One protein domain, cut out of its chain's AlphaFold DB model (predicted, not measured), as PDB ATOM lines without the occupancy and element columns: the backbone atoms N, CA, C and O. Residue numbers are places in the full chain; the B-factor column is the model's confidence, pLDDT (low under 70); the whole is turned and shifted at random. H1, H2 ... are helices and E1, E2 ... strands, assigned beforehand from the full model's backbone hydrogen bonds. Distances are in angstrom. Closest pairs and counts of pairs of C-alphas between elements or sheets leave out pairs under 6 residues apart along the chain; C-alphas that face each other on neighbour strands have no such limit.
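Overview. This is residues 3 to 114 of the 150 residues of an uncharacterized protein of Flavobacterium microcysteis (UniProt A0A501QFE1). Two antiparallel four-stranded sheets stand at an angle as a loose wedge, their strands crossed, with H2 packed over E2 and E1 of the first sheet at the wedge's open side. The short H1 grazes the second sheet near E7 and E8. The 112 printed residues run E1, E2, E3, E4, H1, H2, E5, E6, E7, E8; the sheet orders are E2 - E1 - E5 - E6 and E3 - E4 - E8 - E7. The class is mixed, helices and strands, and the whole is compact, with a radius of gyration of the C-alphas of 13.4 A and spans of 40 by 31 by 31 A.

Arrangement. Begin at E1, residues 3 to 6, which forms an antiparallel hairpin with E2, residues 11 to 15; N 4 and O 13 are 2.9 A apart. On the other side of E1 find E5, residues 68 to 72, antiparallel, with N 5 and O 69 at 2.9 A. E5 makes a hairpin with E6, residues 75 to 78, with N 70 and O 77 at 2.8 A. In the second sheet, E3, residues 22 to 27, and E4, residues 34 to 40, are a hairpin with N 25 and O 36 at 2.8 A. E4 is antiparallel to E8, residues 104 to 110, with N 37 and O 107 at 2.9 A. E8 forms a hairpin with E7, residues 93 to 97, with N 95 and O 106 at 2.9 A. H2, residues 52 to 60, is on the first sheet at a height of 8.4 A, over E2 and E1; it runs across the strands, at 69 degrees to E1 on the local plane. The closest C-alphas of H2 and E2 are those of Asp 53 and Ser 11, 5.0 A apart. H1, residues 44 to 47, only grazes the second sheet; its closest C-alphas with E8 are Trp 44 and Thr 105, 5.9 A apart. H1 and H2 are close but not clearly touching, with C-alphas 47 and 54 at 7.5 A. Among pairs of strands from the two sheets, E5 and E8 are apart. In H2 every O i to N i+4 pair is within hydrogen-bond range; H1 is too short for such a pair, and its one O i to N i+3 pair is within range.

Along the chain. Find C-alpha 3 at (-49.515, -1.067, 38.651); from there E1 runs 10.1 A, and E2 after it 13.6 A. E3 measures 16.4 A and E4 19.4 A. H1 spans 4.8 A, and H2 begins at C-alpha 52, (-47.134, -7.751, 51.986), and runs 12.2 A. E5 is 13.8 A, E6 10.4 A and E7 12.4 A long. E8 runs 19.7 A to C-alpha 110 at (-40.882, 10.726, 41.725).

Size, cuts and confidence. The C-alphas farthest apart, of Asp 100 and Ile 114, are 40.2 A apart. The printed part has no cut. The link from E6 to E7, residues 79 to 92, is long. The mean pLDDT of the printed part is 90.2; residues 100 to 102 are under 70.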
ATOM      1  N   GLU A   3     -50.283   0.030  38.060       96.69
ATOM      2  CA  GLU A   3     -49.515  -1.067  38.651       96.69
ATOM      3  C   GLU A   3     -48.199  -0.539  39.220       96.69
ATOM      4  O   GLU A   3     -47.426   0.077  38.497       96.69
ATOM      5  N   ILE A   4     -47.913  -0.797  40.497       97.06
ATOM      6  CA  ILE A   4     -46.604  -0.536  41.114       97.06
ATOM      7  C   ILE A   4     -45.970  -1.888  41.420       97.06
ATOM      8  O   ILE A   4     -46.578  -2.713  42.101       97.06
ATOM      9  N   PHE A   5     -44.768  -2.152  40.917       97.31
ATOM     10  CA  PHE A   5     -44.191  -3.492  40.982       97.31
ATOM     11  C   PHE A   5     -42.671  -3.497  41.109       97.31
ATOM     12  O   PHE A   5     -41.982  -2.552  40.723       97.31
ATOM     13  N   ASN A   6     -42.158  -4.606  41.636       94.81
ATOM     14  CA  ASN A   6     -40.739  -4.907  41.735       94.81
ATOM     15  C   ASN A   6     -40.516  -6.378  41.375       94.81
ATOM     16  O   ASN A   6     -40.862  -7.284  42.136       94.81
ATOM     17  N   ASN A   7     -39.918  -6.609  40.206       88.75
ATOM     18  CA  ASN A   7     -39.698  -7.956  39.675       88.75
ATOM     19  C   ASN A   7     -38.688  -8.757  40.510       88.75
ATOM     20  O   ASN A   7     -38.804  -9.975  40.604       88.75
ATOM     21  N   LYS A   8     -37.732  -8.084  41.163       89.25
ATOM     22  CA  LYS A   8     -36.688  -8.730  41.972       89.25
ATOM     23  C   LYS A   8     -37.249  -9.345  43.251       89.25
ATOM     24  O   LYS A   8     -36.813 -10.413  43.670       89.25
ATOM     25  N   THR A   9     -38.229  -8.685  43.864       90.25
ATOM     26  CA  THR A   9     -38.917  -9.174  45.070       90.25
ATOM     27  C   THR A   9     -40.238  -9.885  44.766       90.25
ATOM     28  O   THR A   9     -40.868 -10.405  45.688       90.25
ATOM     29  N   ASN A  10     -40.641  -9.934  43.491       91.81
ATOM     30  CA  ASN A  10     -41.950 -10.397  43.029       91.81
ATOM     31  C   ASN A  10     -43.115  -9.695  43.756       91.81
ATOM     32  O   ASN A  10     -44.107 -10.330  44.113       91.81
ATOM     33  N   SER A  11     -42.960  -8.392  44.012       95.19
ATOM     34  CA  SER A  11     -43.981  -7.569  44.666       95.19
ATOM     35  C   SER A  11     -44.823  -6.850  43.622       95.19
ATOM     36  O   SER A  11     -44.273  -6.275  42.678       95.19
ATOM     37  N   LYS A  12     -46.147  -6.841  43.798       96.88
ATOM     38  CA  LYS A  12     -47.072  -6.167  42.877       96.88
ATOM     39  C   LYS A  12     -48.254  -5.545  43.614       96.88
ATOM     40  O   LYS A  12     -48.982  -6.219  44.332       96.88
ATOM     41  N   ILE A  13     -48.480  -4.261  43.372       96.12
ATOM     42  CA  ILE A  13     -49.614  -3.479  43.860       96.12
ATOM     43  C   ILE A  13     -50.431  -3.086  42.638       96.12
ATOM     44  O   ILE A  13     -49.906  -2.490  41.701       96.12
ATOM     45  N   THR A  14     -51.713  -3.431  42.646       94.38
ATOM     46  CA  THR A  14     -52.644  -3.084  41.567       94.38
ATOM     47  C   THR A  14     -53.675  -2.114  42.119       94.38
ATOM     48  O   THR A  14     -54.281  -2.389  43.153       94.38
ATOM     49  N   ILE A  15     -53.846  -0.983  41.444       92.12
ATOM     50  CA  ILE A  15     -54.816   0.052  41.787       92.12
ATOM     51  C   ILE A  15     -55.719   0.223  40.566       92.12
ATOM     52  O   ILE A  15     -55.244   0.486  39.456       92.12
ATOM     53  N   ASP A  16     -57.018   0.022  40.763       85.94
ATOM     54  CA  ASP A  16     -58.001   0.224  39.706       85.94
ATOM     55  C   ASP A  16     -58.245   1.727  39.527       85.94
ATOM     56  O   ASP A  16     -58.689   2.405  40.446       85.94
ATOM     57  N   ASP A  17     -57.898   2.260  38.358       73.31
ATOM     58  CA  ASP A  17     -58.059   3.679  38.017       73.31
ATOM     59  C   ASP A  17     -59.437   3.991  37.419       73.31
ATOM     60  O   ASP A  17     -59.711   5.141  37.080       73.31
ATOM     61  N   LEU A  18     -60.293   2.974  37.269       72.75
ATOM     62  CA  LEU A  18     -61.707   3.134  36.934       72.75
ATOM     63  C   LEU A  18     -62.582   3.276  38.186       72.75
ATOM     64  O   LEU A  18     -63.771   3.582  38.062       72.75
ATOM     65  N   ASP A  19     -62.012   3.055  39.371       77.50
ATOM     66  CA  ASP A  19     -62.696   3.288  40.635       77.50
ATOM     67  C   ASP A  19     -62.853   4.799  40.871       77.50
ATOM     68  O   ASP A  19     -61.910   5.576  40.721       77.50
ATOM     69  N   VAL A  20     -64.058   5.219  41.259       71.69
ATOM     70  CA  VAL A  20     -64.371   6.619  41.592       71.69
ATOM     71  C   VAL A  20     -63.530   7.132  42.758       71.69
ATOM     72  O   VAL A  20     -63.332   8.341  42.902       71.69
ATOM     73  N   ASP A  21     -63.015   6.212  43.570       84.19
ATOM     74  CA  ASP A  21     -62.156   6.517  44.698       84.19
ATOM     75  C   ASP A  21     -60.676   6.699  44.308       84.19
ATOM     76  O   ASP A  21     -59.856   6.976  45.178       84.19
ATOM     77  N   VAL A  22     -60.303   6.618  43.025       89.31
ATOM     78  CA  VAL A  22     -58.909   6.783  42.582       89.31
ATOM     79  C   VAL A  22     -58.766   7.932  41.587       89.31
ATOM     80  O   VAL A  22     -59.462   8.002  40.577       89.31
ATOM     81  N   GLN A  23     -57.812   8.834  41.834       91.12
ATOM     82  CA  GLN A  23     -57.405   9.854  40.864       91.12
ATOM     83  C   GLN A  23     -55.911   9.759  40.566       91.12
ATOM     84  O   GLN A  23     -55.086   9.608  41.464       91.12
ATOM     85  N   LEU A  24     -55.557   9.878  39.286       92.75
ATOM     86  CA  LEU A  24     -54.179   9.853  38.808       92.75
ATOM     87  C   LEU A  24     -53.828  11.191  38.159       92.75
ATOM     88  O   LEU A  24     -54.438  11.595  37.171       92.75
ATOM     89  N   LEU A  25     -52.806  11.859  38.686       93.50
ATOM     90  CA  LEU A  25     -52.342  13.161  38.217       93.50
ATOM     91  C   LEU A  25     -50.880  13.043  37.752       93.50
ATOM     92  O   LEU A  25     -49.955  13.249  38.548       93.50
ATOM     93  N   PRO A  26     -50.638  12.689  36.476       93.38
ATOM     94  CA  PRO A  26     -49.290  12.595  35.930       93.38
ATOM     95  C   PRO A  26     -48.667  13.982  35.730       93.38
ATOM     96  O   PRO A  26     -49.302  14.904  35.215       93.38
ATOM     97  N   ARG A  27     -47.392  14.130  36.098       93.94
ATOM     98  CA  ARG A  27     -46.625  15.384  36.026       93.94
ATOM     99  C   ARG A  27     -45.322  15.167  35.258       93.94
ATOM    100  O   ARG A  27     -44.225  15.401  35.749       93.94
ATOM    101  N   HIS A  28     -45.458  14.671  34.027       90.38
ATOM    102  CA  HIS A  28     -44.331  14.264  33.176       90.38
ATOM    103  C   HIS A  28     -43.456  15.413  32.659       90.38
ATOM    104  O   HIS A  28     -42.335  15.160  32.235       90.38
ATOM    105  N   TYR A  29     -43.987  16.636  32.624       87.88
ATOM    106  CA  TYR A  29     -43.340  17.796  31.997       87.88
ATOM    107  C   TYR A  29     -42.647  18.723  33.003       87.88
ATOM    108  O   TYR A  29     -42.157  19.778  32.615       87.88
ATOM    109  N   GLU A  30     -42.659  18.362  34.283       88.12
ATOM    110  CA  GLU A  30     -41.972  19.100  35.341       88.12
ATOM    111  C   GLU A  30     -40.462  18.833  35.278       88.12
ATOM    112  O   GLU A  30     -40.039  17.780  34.798       88.12
ATOM    113  N   ASP A  31     -39.652  19.752  35.813       85.94
ATOM    114  CA  ASP A  31     -38.185  19.606  35.854       85.94
ATOM    115  C   ASP A  31     -37.749  18.299  36.533       85.94
ATOM    116  O   ASP A  31     -36.783  17.655  36.124       85.94
ATOM    117  N   ILE A  32     -38.491  17.900  37.568       89.25
ATOM    118  CA  ILE A  32     -38.406  16.586  38.198       89.25
ATOM    119  C   ILE A  32     -39.742  15.896  37.931       89.25
ATOM    120  O   ILE A  32     -40.724  16.257  38.575       89.25
ATOM    121  N   PRO A  33     -39.819  14.936  36.997       93.75
ATOM    122  CA  PRO A  33     -41.060  14.236  36.690       93.75
ATOM    123  C   PRO A  33     -41.579  13.390  37.861       93.75
ATOM    124  O   PRO A  33     -40.825  12.662  38.510       93.75
ATOM    125  N   TYR A  34     -42.887  13.444  38.108       95.75
ATOM    126  CA  TYR A  34     -43.546  12.661  39.159       95.75
ATOM    127  C   TYR A  34     -44.994  12.320  38.794       95.75
ATOM    128  O   TYR A  34     -45.527  12.724  37.757       95.75
ATOM    129  N   VAL A  35     -45.648  11.563  39.666       96.00
ATOM    130  CA  VAL A  35     -47.088  11.306  39.628       96.00
ATOM    131  C   VAL A  35     -47.679  11.477  41.017       96.00
ATOM    132  O   VAL A  35     -47.028  11.154  42.011       96.00
ATOM    133  N   ILE A  36     -48.910  11.978  41.081       95.31
ATOM    134  CA  ILE A  36     -49.727  11.925  42.293       95.31
ATOM    135  C   ILE A  36     -50.835  10.897  42.069       95.31
ATOM    136  O   ILE A  36     -51.540  10.959  41.061       95.31
ATOM    137  N   ILE A  37     -50.972   9.957  42.999       94.88
ATOM    138  CA  ILE A  37     -52.094   9.021  43.070       94.88
ATOM    139  C   ILE A  37     -52.899   9.384  44.312       94.88
ATOM    140  O   ILE A  37     -52.377   9.339  45.428       94.88
ATOM    141  N   GLU A  38     -54.157   9.750  44.122       93.62
ATOM    142  CA  GLU A  38     -55.097  10.019  45.203       93.62
ATOM    143  C   GLU A  38     -55.984   8.791  45.385       93.62
ATOM    144  O   GLU A  38     -56.620   8.337  44.439       93.62
ATOM    145  N   LEU A  39     -55.996   8.244  46.597       92.69
ATOM    146  CA  LEU A  39     -56.811   7.107  47.004       92.69
ATOM    147  C   LEU A  39     -57.847   7.608  48.017       92.69
ATOM    148  O   LEU A  39     -57.581   7.655  49.221       92.69
ATOM    149  N   ASN A  40     -59.004   8.038  47.532       89.75
ATOM    150  CA  ASN A  40     -60.110   8.519  48.351       89.75
ATOM    151  C   ASN A  40     -60.630   7.395  49.247       89.75
ATOM    152  O   ASN A  40     -60.724   6.241  48.844       89.75
ATOM    153  N   ASN A  41     -60.939   7.726  50.498       87.12
ATOM    154  CA  ASN A  41     -61.469   6.806  51.509       87.12
ATOM    155  C   ASN A  41     -60.591   5.581  51.829       87.12
ATOM    156  O   ASN A  41     -60.999   4.712  52.601       87.12
ATOM    157  N   ILE A  42     -59.363   5.533  51.313       88.44
ATOM    158  CA  ILE A  42     -58.403   4.460  51.557       88.44
ATOM    159  C   ILE A  42     -57.288   5.004  52.443       88.44
ATOM    160  O   ILE A  42     -56.552   5.906  52.054       88.44
ATOM    161  N   ASP A  43     -57.129   4.420  53.631       89.75
ATOM    162  CA  ASP A  43     -55.931   4.621  54.448       89.75
ATOM    163  C   ASP A  43     -54.858   3.610  54.030       89.75
ATOM    164  O   ASP A  43     -54.742   2.505  54.577       89.75
ATOM    165  N   TRP A  44     -54.084   3.982  53.011       92.56
ATOM    166  CA  TRP A  44     -53.074   3.108  52.423       92.56
ATOM    167  C   TRP A  44     -51.956   2.781  53.416       92.56
ATOM    168  O   TRP A  44     -51.477   1.649  53.448       92.56
ATOM    169  N   VAL A  45     -51.575   3.730  54.280       91.81
ATOM    170  CA  VAL A  45     -50.543   3.511  55.308       91.81
ATOM    171  C   VAL A  45     -50.977   2.414  56.274       91.81
ATOM    172  O   VAL A  45     -50.183   1.534  56.610       91.81
ATOM    173  N   ARG A  46     -52.244   2.426  56.700       91.94
ATOM    174  CA  ARG A  46     -52.794   1.348  57.524       91.94
ATOM    175  C   ARG A  46     -52.856   0.031  56.754       91.94
ATOM    176  O   ARG A  46     -52.456  -1.006  57.284       91.94
ATOM    177  N   HIS A  47     -53.325   0.067  55.508       92.25
ATOM    178  CA  HIS A  47     -53.397  -1.106  54.639       92.25
ATOM    179  C   HIS A  47     -52.020  -1.761  54.430       92.25
ATOM    180  O   HIS A  47     -51.901  -2.988  54.473       92.25
ATOM    181  N   SER A  48     -50.957  -0.965  54.295       94.75
ATOM    182  CA  SER A  48     -49.596  -1.455  54.075       94.75
ATOM    183  C   SER A  48     -49.013  -2.214  55.272       94.75
ATOM    184  O   SER A  48     -47.949  -2.800  55.144       94.75
ATOM    185  N   TYR A  49     -49.647  -2.216  56.449       93.88
ATOM    186  CA  TYR A  49     -49.238  -3.108  57.544       93.88
ATOM    187  C   TYR A  49     -49.783  -4.533  57.388       93.88
ATOM    188  O   TYR A  49     -49.204  -5.461  57.951       93.88
ATOM    189  N   ALA A  50     -50.872  -4.711  56.636       94.62
ATOM    190  CA  ALA A  50     -51.514  -6.005  56.406       94.62
ATOM    191  C   ALA A  50     -51.166  -6.607  55.034       94.62
ATOM    192  O   ALA A  50     -51.061  -7.824  54.905       94.62
ATOM    193  N   CYS A  51     -50.968  -5.769  54.014       95.56
ATOM    194  CA  CYS A  51     -50.604  -6.209  52.671       95.56
ATOM    195  C   CYS A  51     -49.082  -6.297  52.506       95.56
ATOM    196  O   CYS A  51     -48.383  -5.296  52.667       95.56
ATOM    197  N   LYS A  52     -48.573  -7.485  52.152       96.44
ATOM    198  CA  LYS A  52     -47.134  -7.751  51.986       96.44
ATOM    199  C   LYS A  52     -46.500  -6.870  50.904       96.44
ATOM    200  O   LYS A  52     -45.429  -6.321  51.141       96.44
ATOM    201  N   ASP A  53     -47.155  -6.715  49.757       96.81
ATOM    202  CA  ASP A  53     -46.611  -5.957  48.623       96.81
ATOM    203  C   ASP A  53     -46.567  -4.456  48.926       96.81
ATOM    204  O   ASP A  53     -45.533  -3.811  48.755       96.81
ATOM    205  N   CYS A  54     -47.651  -3.917  49.497       95.75
ATOM    206  CA  CYS A  54     -47.707  -2.532  49.971       95.75
ATOM    207  C   CYS A  54     -46.687  -2.272  51.088       95.75
ATOM    208  O   CYS A  54     -46.057  -1.214  51.115       95.75
ATOM    209  N   LYS A  55     -46.493  -3.239  51.997       95.62
ATOM    210  CA  LYS A  55     -45.462  -3.170  53.035       95.62
ATOM    211  C   LYS A  55     -44.071  -3.078  52.419       95.62
ATOM    212  O   LYS A  55     -43.324  -2.169  52.767       95.62
ATOM    213  N   SER A  56     -43.756  -3.990  51.495       95.62
ATOM    214  CA  SER A  56     -42.459  -4.033  50.821       95.62
ATOM    215  C   SER A  56     -42.180  -2.731  50.083       95.62
ATOM    216  O   SER A  56     -41.084  -2.201  50.199       95.62
ATOM    217  N   PHE A  57     -43.174  -2.185  49.379       96.69
ATOM    218  CA  PHE A  57     -43.037  -0.902  48.694       96.69
ATOM    219  C   PHE A  57     -42.706   0.236  49.658       96.69
ATOM    220  O   PHE A  57     -41.746   0.973  49.446       96.69
ATOM    221  N   ARG A  58     -43.460   0.348  50.760       94.94
ATOM    222  CA  ARG A  58     -43.226   1.378  51.780       94.94
ATOM    223  C   ARG A  58     -41.837   1.259  52.408       94.94
ATOM    224  O   ARG A  58     -41.199   2.271  52.668       94.94
ATOM    225  N   GLU A  59     -41.394   0.037  52.692       94.06
ATOM    226  CA  GLU A  59     -40.107  -0.237  53.343       94.06
ATOM    227  C   GLU A  59     -38.906  -0.079  52.398       94.06
ATOM    228  O   GLU A  59     -37.782   0.049  52.873       94.06
ATOM    229  N   SER A  60     -39.126  -0.033  51.080       94.44
ATOM    230  CA  SER A  60     -38.066   0.208  50.096       94.44
ATOM    231  C   SER A  60     -37.632   1.675  49.992       94.44
ATOM    232  O   SER A  60     -36.535   1.931  49.494       94.44
ATOM    233  N   PHE A  61     -38.421   2.646  50.459       94.25
ATOM    234  CA  PHE A  61     -37.988   4.048  50.450       94.25
ATOM    235  C   PHE A  61     -36.791   4.273  51.387       94.25
ATOM    236  O   PHE A  61     -36.794   3.835  52.537       94.25
ATOM    237  N   GLY A  62     -35.766   4.970  50.896       90.31
ATOM    238  CA  GLY A  62     -34.500   5.201  51.601       90.31
ATOM    239  C   GLY A  62     -33.502   4.038  51.521       90.31
ATOM    240  O   GLY A  62     -32.416   4.138  52.086       90.31
ATOM    241  N   SER A  63     -33.837   2.947  50.821       87.38
ATOM    242  CA  SER A  63     -32.935   1.795  50.639       87.38
ATOM    243  C   SER A  63     -32.031   1.895  49.403       87.38
ATOM    244  O   SER A  63     -31.101   1.102  49.270       87.38
ATOM    245  N   GLY A  64     -32.307   2.841  48.496       82.38
ATOM    246  CA  GLY A  64     -31.635   2.933  47.194       82.38
ATOM    247  C   GLY A  64     -32.082   1.866  46.185       82.38
ATOM    248  O   GLY A  64     -31.391   1.628  45.197       82.38
ATOM    249  N   ASP A  65     -33.214   1.191  46.421       85.12
ATOM    250  CA  ASP A  65     -33.736   0.165  45.513       85.12
ATOM    251  C   ASP A  65     -34.217   0.764  44.180       85.12
ATOM    252  O   ASP A  65     -35.207   1.487  44.113       85.12
ATOM    253  N   VAL A  66     -33.542   0.404  43.092       88.50
ATOM    254  CA  VAL A  66     -33.836   0.859  41.723       88.50
ATOM    255  C   VAL A  66     -34.805  -0.057  40.960       88.50
ATOM    256  O   VAL A  66     -35.069   0.166  39.781       88.50
ATOM    257  N   ASN A  67     -35.327  -1.111  41.596       91.81
ATOM    258  CA  ASN A  67     -36.142  -2.136  40.930       91.81
ATOM    259  C   ASN A  67     -37.651  -1.878  41.010       91.81
ATOM    260  O   ASN A  67     -38.434  -2.662  40.466       91.81
ATOM    261  N   TRP A  68     -38.071  -0.799  41.669       95.94
ATOM    262  CA  TRP A  68     -39.470  -0.394  41.710       95.94
ATOM    263  C   TRP A  68     -39.858   0.393  40.466       95.94
ATOM    264  O   TRP A  68     -39.189   1.340  40.052       95.94
ATOM    265  N   HIS A  69     -40.978  -0.004  39.882       97.19
ATOM    266  CA  HIS A  69     -41.536   0.593  38.684       97.19
ATOM    267  C   HIS A  69     -43.017   0.887  38.903       97.19
ATOM    268  O   HIS A  69     -43.680   0.238  39.713       97.19
ATOM    269  N   ILE A  70     -43.535   1.851  38.151       97.06
ATOM    270  CA  ILE A  70     -44.961   2.128  38.040       97.06
ATOM    271  C   ILE A  70     -45.380   2.073  36.573       97.06
ATOM    272  O   ILE A  70     -44.695   2.629  35.716       97.06
ATOM    273  N   SER A  71     -46.502   1.424  36.278       96.25
ATOM    274  CA  SER A  71     -47.127   1.404  34.959       96.25
ATOM    275  C   SER A  71     -48.534   1.986  35.015       96.25
ATOM    276  O   SER A  71     -49.322   1.641  35.892       96.25
ATOM    277  N   TYR A  72     -48.842   2.891  34.091       94.25
ATOM    278  CA  TYR A  72     -50.178   3.440  33.864       94.25
ATOM    279  C   TYR A  72     -50.255   4.046  32.460       94.25
ATOM    280  O   TYR A  72     -49.242   4.436  31.881       94.25
ATOM    281  N   LEU A  73     -51.462   4.132  31.890       90.00
ATOM    282  CA  LEU A  73     -51.694   4.701  30.550       90.00
ATOM    283  C   LEU A  73     -50.772   4.107  29.455       90.00
ATOM    284  O   LEU A  73     -50.348   4.806  28.535       90.00
ATOM    285  N   GLY A  74     -50.440   2.814  29.569       89.31
ATOM    286  CA  GLY A  74     -49.573   2.099  28.625       89.31
ATOM    287  C   GLY A  74     -48.090   2.481  28.686       89.31
ATOM    288  O   GLY A  74     -47.337   2.110  27.789       89.31
ATOM    289  N   LYS A  75     -47.663   3.227  29.711       92.38
ATOM    290  CA  LYS A  75     -46.268   3.617  29.928       92.38
ATOM    291  C   LYS A  75     -45.780   3.100  31.267       92.38
ATOM    292  O   LYS A  75     -46.533   3.078  32.236       92.38
ATOM    293  N   THR A  76     -44.504   2.743  31.318       95.06
ATOM    294  CA  THR A  76     -43.832   2.321  32.545       95.06
ATOM    295  C   THR A  76     -42.752   3.336  32.887       95.06
ATOM    296  O   THR A  76     -42.088   3.865  31.998       95.06
ATOM    297  N   TYR A  77     -42.582   3.609  34.175       95.25
ATOM    298  CA  TYR A  77     -41.570   4.505  34.723       95.25
ATOM    299  C   TYR A  77     -40.851   3.811  35.873       95.25
ATOM    300  O   TYR A  77     -41.480   3.112  36.668       95.25
ATOM    301  N   ARG A  78     -39.536   4.004  35.980       95.12
ATOM    302  CA  ARG A  78     -38.789   3.603  37.175       95.12
ATOM    303  C   ARG A  78     -39.031   4.630  38.273       95.12
ATOM    304  O   ARG A  78     -39.007   5.829  38.003       95.12
ATOM    305  N   LEU A  79     -39.274   4.170  39.493       95.75
ATOM    306  CA  LEU A  79     -39.478   5.042  40.642       95.75
ATOM    307  C   LEU A  79     -38.139   5.381  41.292       95.75
ATOM    308  O   LEU A  79     -37.253   4.537  41.407       95.75
ATOM    309  N   ASN A  80     -38.001   6.629  41.725       94.00
ATOM    310  CA  ASN A  80     -36.956   7.008  42.657       94.00
ATOM    311  C   ASN A  80     -37.397   6.536  44.055       94.00
ATOM    312  O   ASN A  80     -38.419   6.993  44.564       94.00
ATOM    313  N   MET A  81     -36.622   5.635  44.663       94.06
ATOM    314  CA  MET A  81     -36.880   5.090  46.002       94.06
ATOM    315  C   MET A  81     -35.961   5.698  47.069       94.06
ATOM    316  O   MET A  81     -35.637   5.045  48.065       94.06
ATOM    317  N   ASP A  82     -35.541   6.948  46.882       90.50
ATOM    318  CA  ASP A  82     -34.914   7.747  47.935       90.50
ATOM    319  C   ASP A  82     -35.900   7.940  49.101       90.50
ATOM    320  O   ASP A  82     -37.021   7.432  49.108       90.50
ATOM    321  N   SER A  83     -35.489   8.648  50.143       89.19
ATOM    322  CA  SER A  83     -36.309   8.834  51.341       89.19
ATOM    323  C   SER A  83     -37.695   9.433  51.054       89.19
ATOM    324  O   SER A  83     -37.872  10.256  50.156       89.19
ATOM    325  N   LEU A  84     -38.680   9.055  51.877       91.44
ATOM    326  CA  LEU A  84     -39.957   9.767  51.962       91.44
ATOM    327  C   LEU A  84     -39.762  11.123  52.659       91.44
ATOM    328  O   LEU A  84     -39.068  11.219  53.671       91.44
ATOM    329  N   GLY A  85     -40.442  12.150  52.158       85.88
ATOM    330  CA  GLY A  85     -40.310  13.536  52.592       85.88
ATOM    331  C   GLY A  85     -39.114  14.248  51.957       85.88
ATOM    332  O   GLY A  85     -38.390  13.698  51.132       85.88
ATOM    333  N   GLY A  86     -38.919  15.512  52.324       81.56
ATOM    334  CA  GLY A  86     -37.788  16.313  51.866       81.56
ATOM    335  C   GLY A  86     -38.106  17.802  51.821       81.56
ATOM    336  O   GLY A  86     -39.268  18.199  51.753       81.56
ATOM    337  N   ASP A  87     -37.054  18.618  51.822       78.00
ATOM    338  CA  ASP A  87     -37.161  20.084  51.820       78.00
ATOM    339  C   ASP A  87     -37.443  20.666  50.424       78.00
ATOM    340  O   ASP A  87     -37.726  21.856  50.278       78.00
ATOM    341  N   LYS A  88     -37.343  19.837  49.377       80.31
ATOM    342  CA  LYS A  88     -37.561  20.221  47.979       80.31
ATOM    343  C   LYS A  88     -38.886  19.668  47.462       80.31
ATOM    344  O   LYS A  88     -39.334  18.599  47.879       80.31
ATOM    345  N   TYR A  89     -39.491  20.408  46.535       80.62
ATOM    346  CA  TYR A  89     -40.671  19.979  45.795       80.62
ATOM    347  C   TYR A  89     -40.307  19.687  44.328       80.62
ATOM    348  O   TYR A  89     -39.604  20.504  43.730       80.62
ATOM    349  N   PRO A  90     -40.805  18.583  43.743       88.19
ATOM    350  CA  PRO A  90     -41.504  17.483  44.415       88.19
ATOM    351  C   PRO A  90     -40.563  16.689  45.346       88.19
ATOM    352  O   PRO A  90     -39.350  16.670  45.153       88.19
ATOM    353  N   SER A  91     -41.135  16.018  46.347       92.31
ATOM    354  CA  SER A  91     -40.483  14.954  47.130       92.31
ATOM    355  C   SER A  91     -41.391  13.725  47.154       92.31
ATOM    356  O   SER A  91     -42.614  13.859  47.055       92.31
ATOM    357  N   ASN A  92     -40.805  12.530  47.279       94.94
ATOM    358  CA  ASN A  92     -41.586  11.314  47.491       94.94
ATOM    359  C   ASN A  92     -42.404  11.464  48.775       94.94
ATOM    360  O   ASN A  92     -41.842  11.758  49.826       94.94
ATOM    361  N   GLN A  93     -43.719  11.284  48.724       94.69
ATOM    362  CA  GLN A  93     -44.582  11.482  49.888       94.69
ATOM    363  C   GLN A  93     -45.740  10.491  49.907       94.69
ATOM    364  O   GLN A  93     -46.337  10.189  48.879       94.69
ATOM    365  N   ILE A  94     -46.077  10.027  51.109       93.25
ATOM    366  CA  ILE A  94     -47.261   9.215  51.391       93.25
ATOM    367  C   ILE A  94     -47.995   9.904  52.538       93.25
ATOM    368  O   ILE A  94     -47.541   9.863  53.681       93.25
ATOM    369  N   VAL A  95     -49.104  10.575  52.231       91.31
ATOM    370  CA  VAL A  95     -49.855  11.378  53.203       91.31
ATOM    371  C   VAL A  95     -51.277  10.849  53.306       91.31
ATOM    372  O   VAL A  95     -52.076  11.041  52.394       91.31
ATOM    373  N   SER A  96     -51.609  10.216  54.431       89.06
ATOM    374  CA  SER A  96     -52.999   9.918  54.789       89.06
ATOM    375  C   SER A  96     -53.631  11.140  55.455       89.06
ATOM    376  O   SER A  96     -53.111  11.651  56.448       89.06
ATOM    377  N   LYS A  97     -54.766  11.601  54.929       84.69
ATOM    378  CA  LYS A  97     -55.604  12.630  55.553       84.69
ATOM    379  C   LYS A  97     -56.881  11.990  56.078       84.69
ATOM    380  O   LYS A  97     -57.549  11.235  55.376       84.69
ATOM    381  N   LEU A  98     -57.215  12.324  57.318       75.94
ATOM    382  CA  LEU A  98     -58.475  11.979  57.966       75.94
ATOM    383  C   LEU A  98     -59.175  13.296  58.294       75.94
ATOM    384  O   LEU A  98     -58.849  13.946  59.284       75.94
ATOM    385  N   SER A  99     -60.082  13.726  57.423       73.31
ATOM    386  CA  SER A  99     -60.943  14.880  57.672       73.31
ATOM    387  C   SER A  99     -62.328  14.628  57.093       73.31
ATOM    388  O   SER A  99     -62.450  13.898  56.111       73.31
ATOM    389  N   ASP A 100     -63.347  15.276  57.658       61.66
ATOM    390  CA  ASP A 100     -64.744  15.140  57.217       61.66
ATOM    391  C   ASP A 100     -64.962  15.563  55.751       61.66
ATOM    392  O   ASP A 100     -65.951  15.179  55.134       61.66
ATOM    393  N   TYR A 101     -64.039  16.351  55.189       61.44
ATOM    394  CA  TYR A 101     -64.113  16.886  53.824       61.44
ATOM    395  C   TYR A 101     -63.155  16.202  52.841       61.44
ATOM    396  O   TYR A 101     -63.322  16.340  51.632       61.44
ATOM    397  N   GLN A 102     -62.130  15.505  53.340       66.56
ATOM    398  CA  GLN A 102     -61.117  14.834  52.529       66.56
ATOM    399  C   GLN A 102     -60.498  13.689  53.344       66.56
ATOM    400  O   GLN A 102     -59.625  13.909  54.193       66.56
ATOM    401  N   SER A 103     -60.980  12.474  53.093       82.56
ATOM    402  CA  SER A 103     -60.457  11.215  53.623       82.56
ATOM    403  C   SER A 103     -59.739  10.451  52.519       82.56
ATOM    404  O   SER A 103     -60.289  10.278  51.435       82.56
ATOM    405  N   GLY A 104     -58.523   9.973  52.787       89.25
ATOM    406  CA  GLY A 104     -57.772   9.162  51.827       89.25
ATOM    407  C   GLY A 104     -56.260   9.281  51.960       89.25
ATOM    408  O   GLY A 104     -55.753   9.948  52.866       89.25
ATOM    409  N   THR A 105     -55.537   8.663  51.030       93.62
ATOM    410  CA  THR A 105     -54.076   8.745  50.935       93.62
ATOM    411  C   THR A 105     -53.641   9.379  49.618       93.62
ATOM    412  O   THR A 105     -54.110   8.999  48.552       93.62
ATOM    413  N   PHE A 106     -52.682  10.299  49.697       93.75
ATOM    414  CA  PHE A 106     -51.978  10.875  48.555       93.75
ATOM    415  C   PHE A 106     -50.592  10.244  48.458       93.75
ATOM    416  O   PHE A 106     -49.821  10.295  49.421       93.75
ATOM    417  N   LEU A 107     -50.282   9.660  47.303       95.38
ATOM    418  CA  LEU A 107     -48.972   9.112  46.964       95.38
ATOM    419  C   LEU A 107     -48.324  10.024  45.920       95.38
ATOM    420  O   LEU A 107     -48.720   9.996  44.759       95.38
ATOM    421  N   THR A 108     -47.333  10.816  46.317       96.19
ATOM    422  CA  THR A 108     -46.471  11.561  45.390       96.19
ATOM    423  C   THR A 108     -45.232  10.719  45.127       96.19
ATOM    424  O   THR A 108     -44.455  10.481  46.050       96.19
ATOM    425  N   LEU A 109     -45.054  10.256  43.891       96.56
ATOM    426  CA  LEU A 109     -43.984   9.336  43.505       96.56
ATOM    427  C   LEU A 109     -43.136   9.951  42.391       96.56
ATOM    428  O   LEU A 109     -43.643  10.235  41.304       96.56
ATOM    429  N   ILE A 110     -41.851  10.157  42.664       96.38
ATOM    430  CA  ILE A 110     -40.882  10.726  41.725       96.38
ATOM    431  C   ILE A 110     -40.373   9.637  40.784       96.38
ATOM    432  O   ILE A 110     -40.107   8.509  41.203       96.38
ATOM    433  N   PHE A 111     -40.204   9.974  39.506       95.12
ATOM    434  CA  PHE A 111     -39.542   9.079  38.563       95.12
ATOM    435  C   PHE A 111     -38.027   9.192  38.692       95.12
ATOM    436  O   PHE A 111     -37.469  10.273  38.870       95.12
ATOM    437  N   SER A 112     -37.357   8.052  38.586       93.12
ATOM    438  CA  SER A 112     -35.905   7.999  38.496       93.12
ATOM    439  C   SER A 112     -35.430   8.625  37.181       93.12
ATOM    440  O   SER A 112     -36.086   8.506  36.146       93.12
ATOM    441  N   ASP A 113     -34.258   9.253  37.224       89.56
ATOM    442  CA  ASP A 113     -33.517   9.702  36.045       89.56
ATOM    443  C   ASP A 113     -32.899   8.532  35.261       89.56
ATOM    444  O   ASP A 113     -32.416   8.718  34.144       89.56
ATOM    445  N   ILE A 114     -32.904   7.322  35.833       90.75
ATOM    446  CA  ILE A 114     -32.418   6.123  35.168       90.75
ATOM    447  C   ILE A 114     -33.514   5.592  34.228       90.75
ATOM    448  O   ILE A 114     -34.575   5.173  34.707       90.75
TER     449      ILE A 114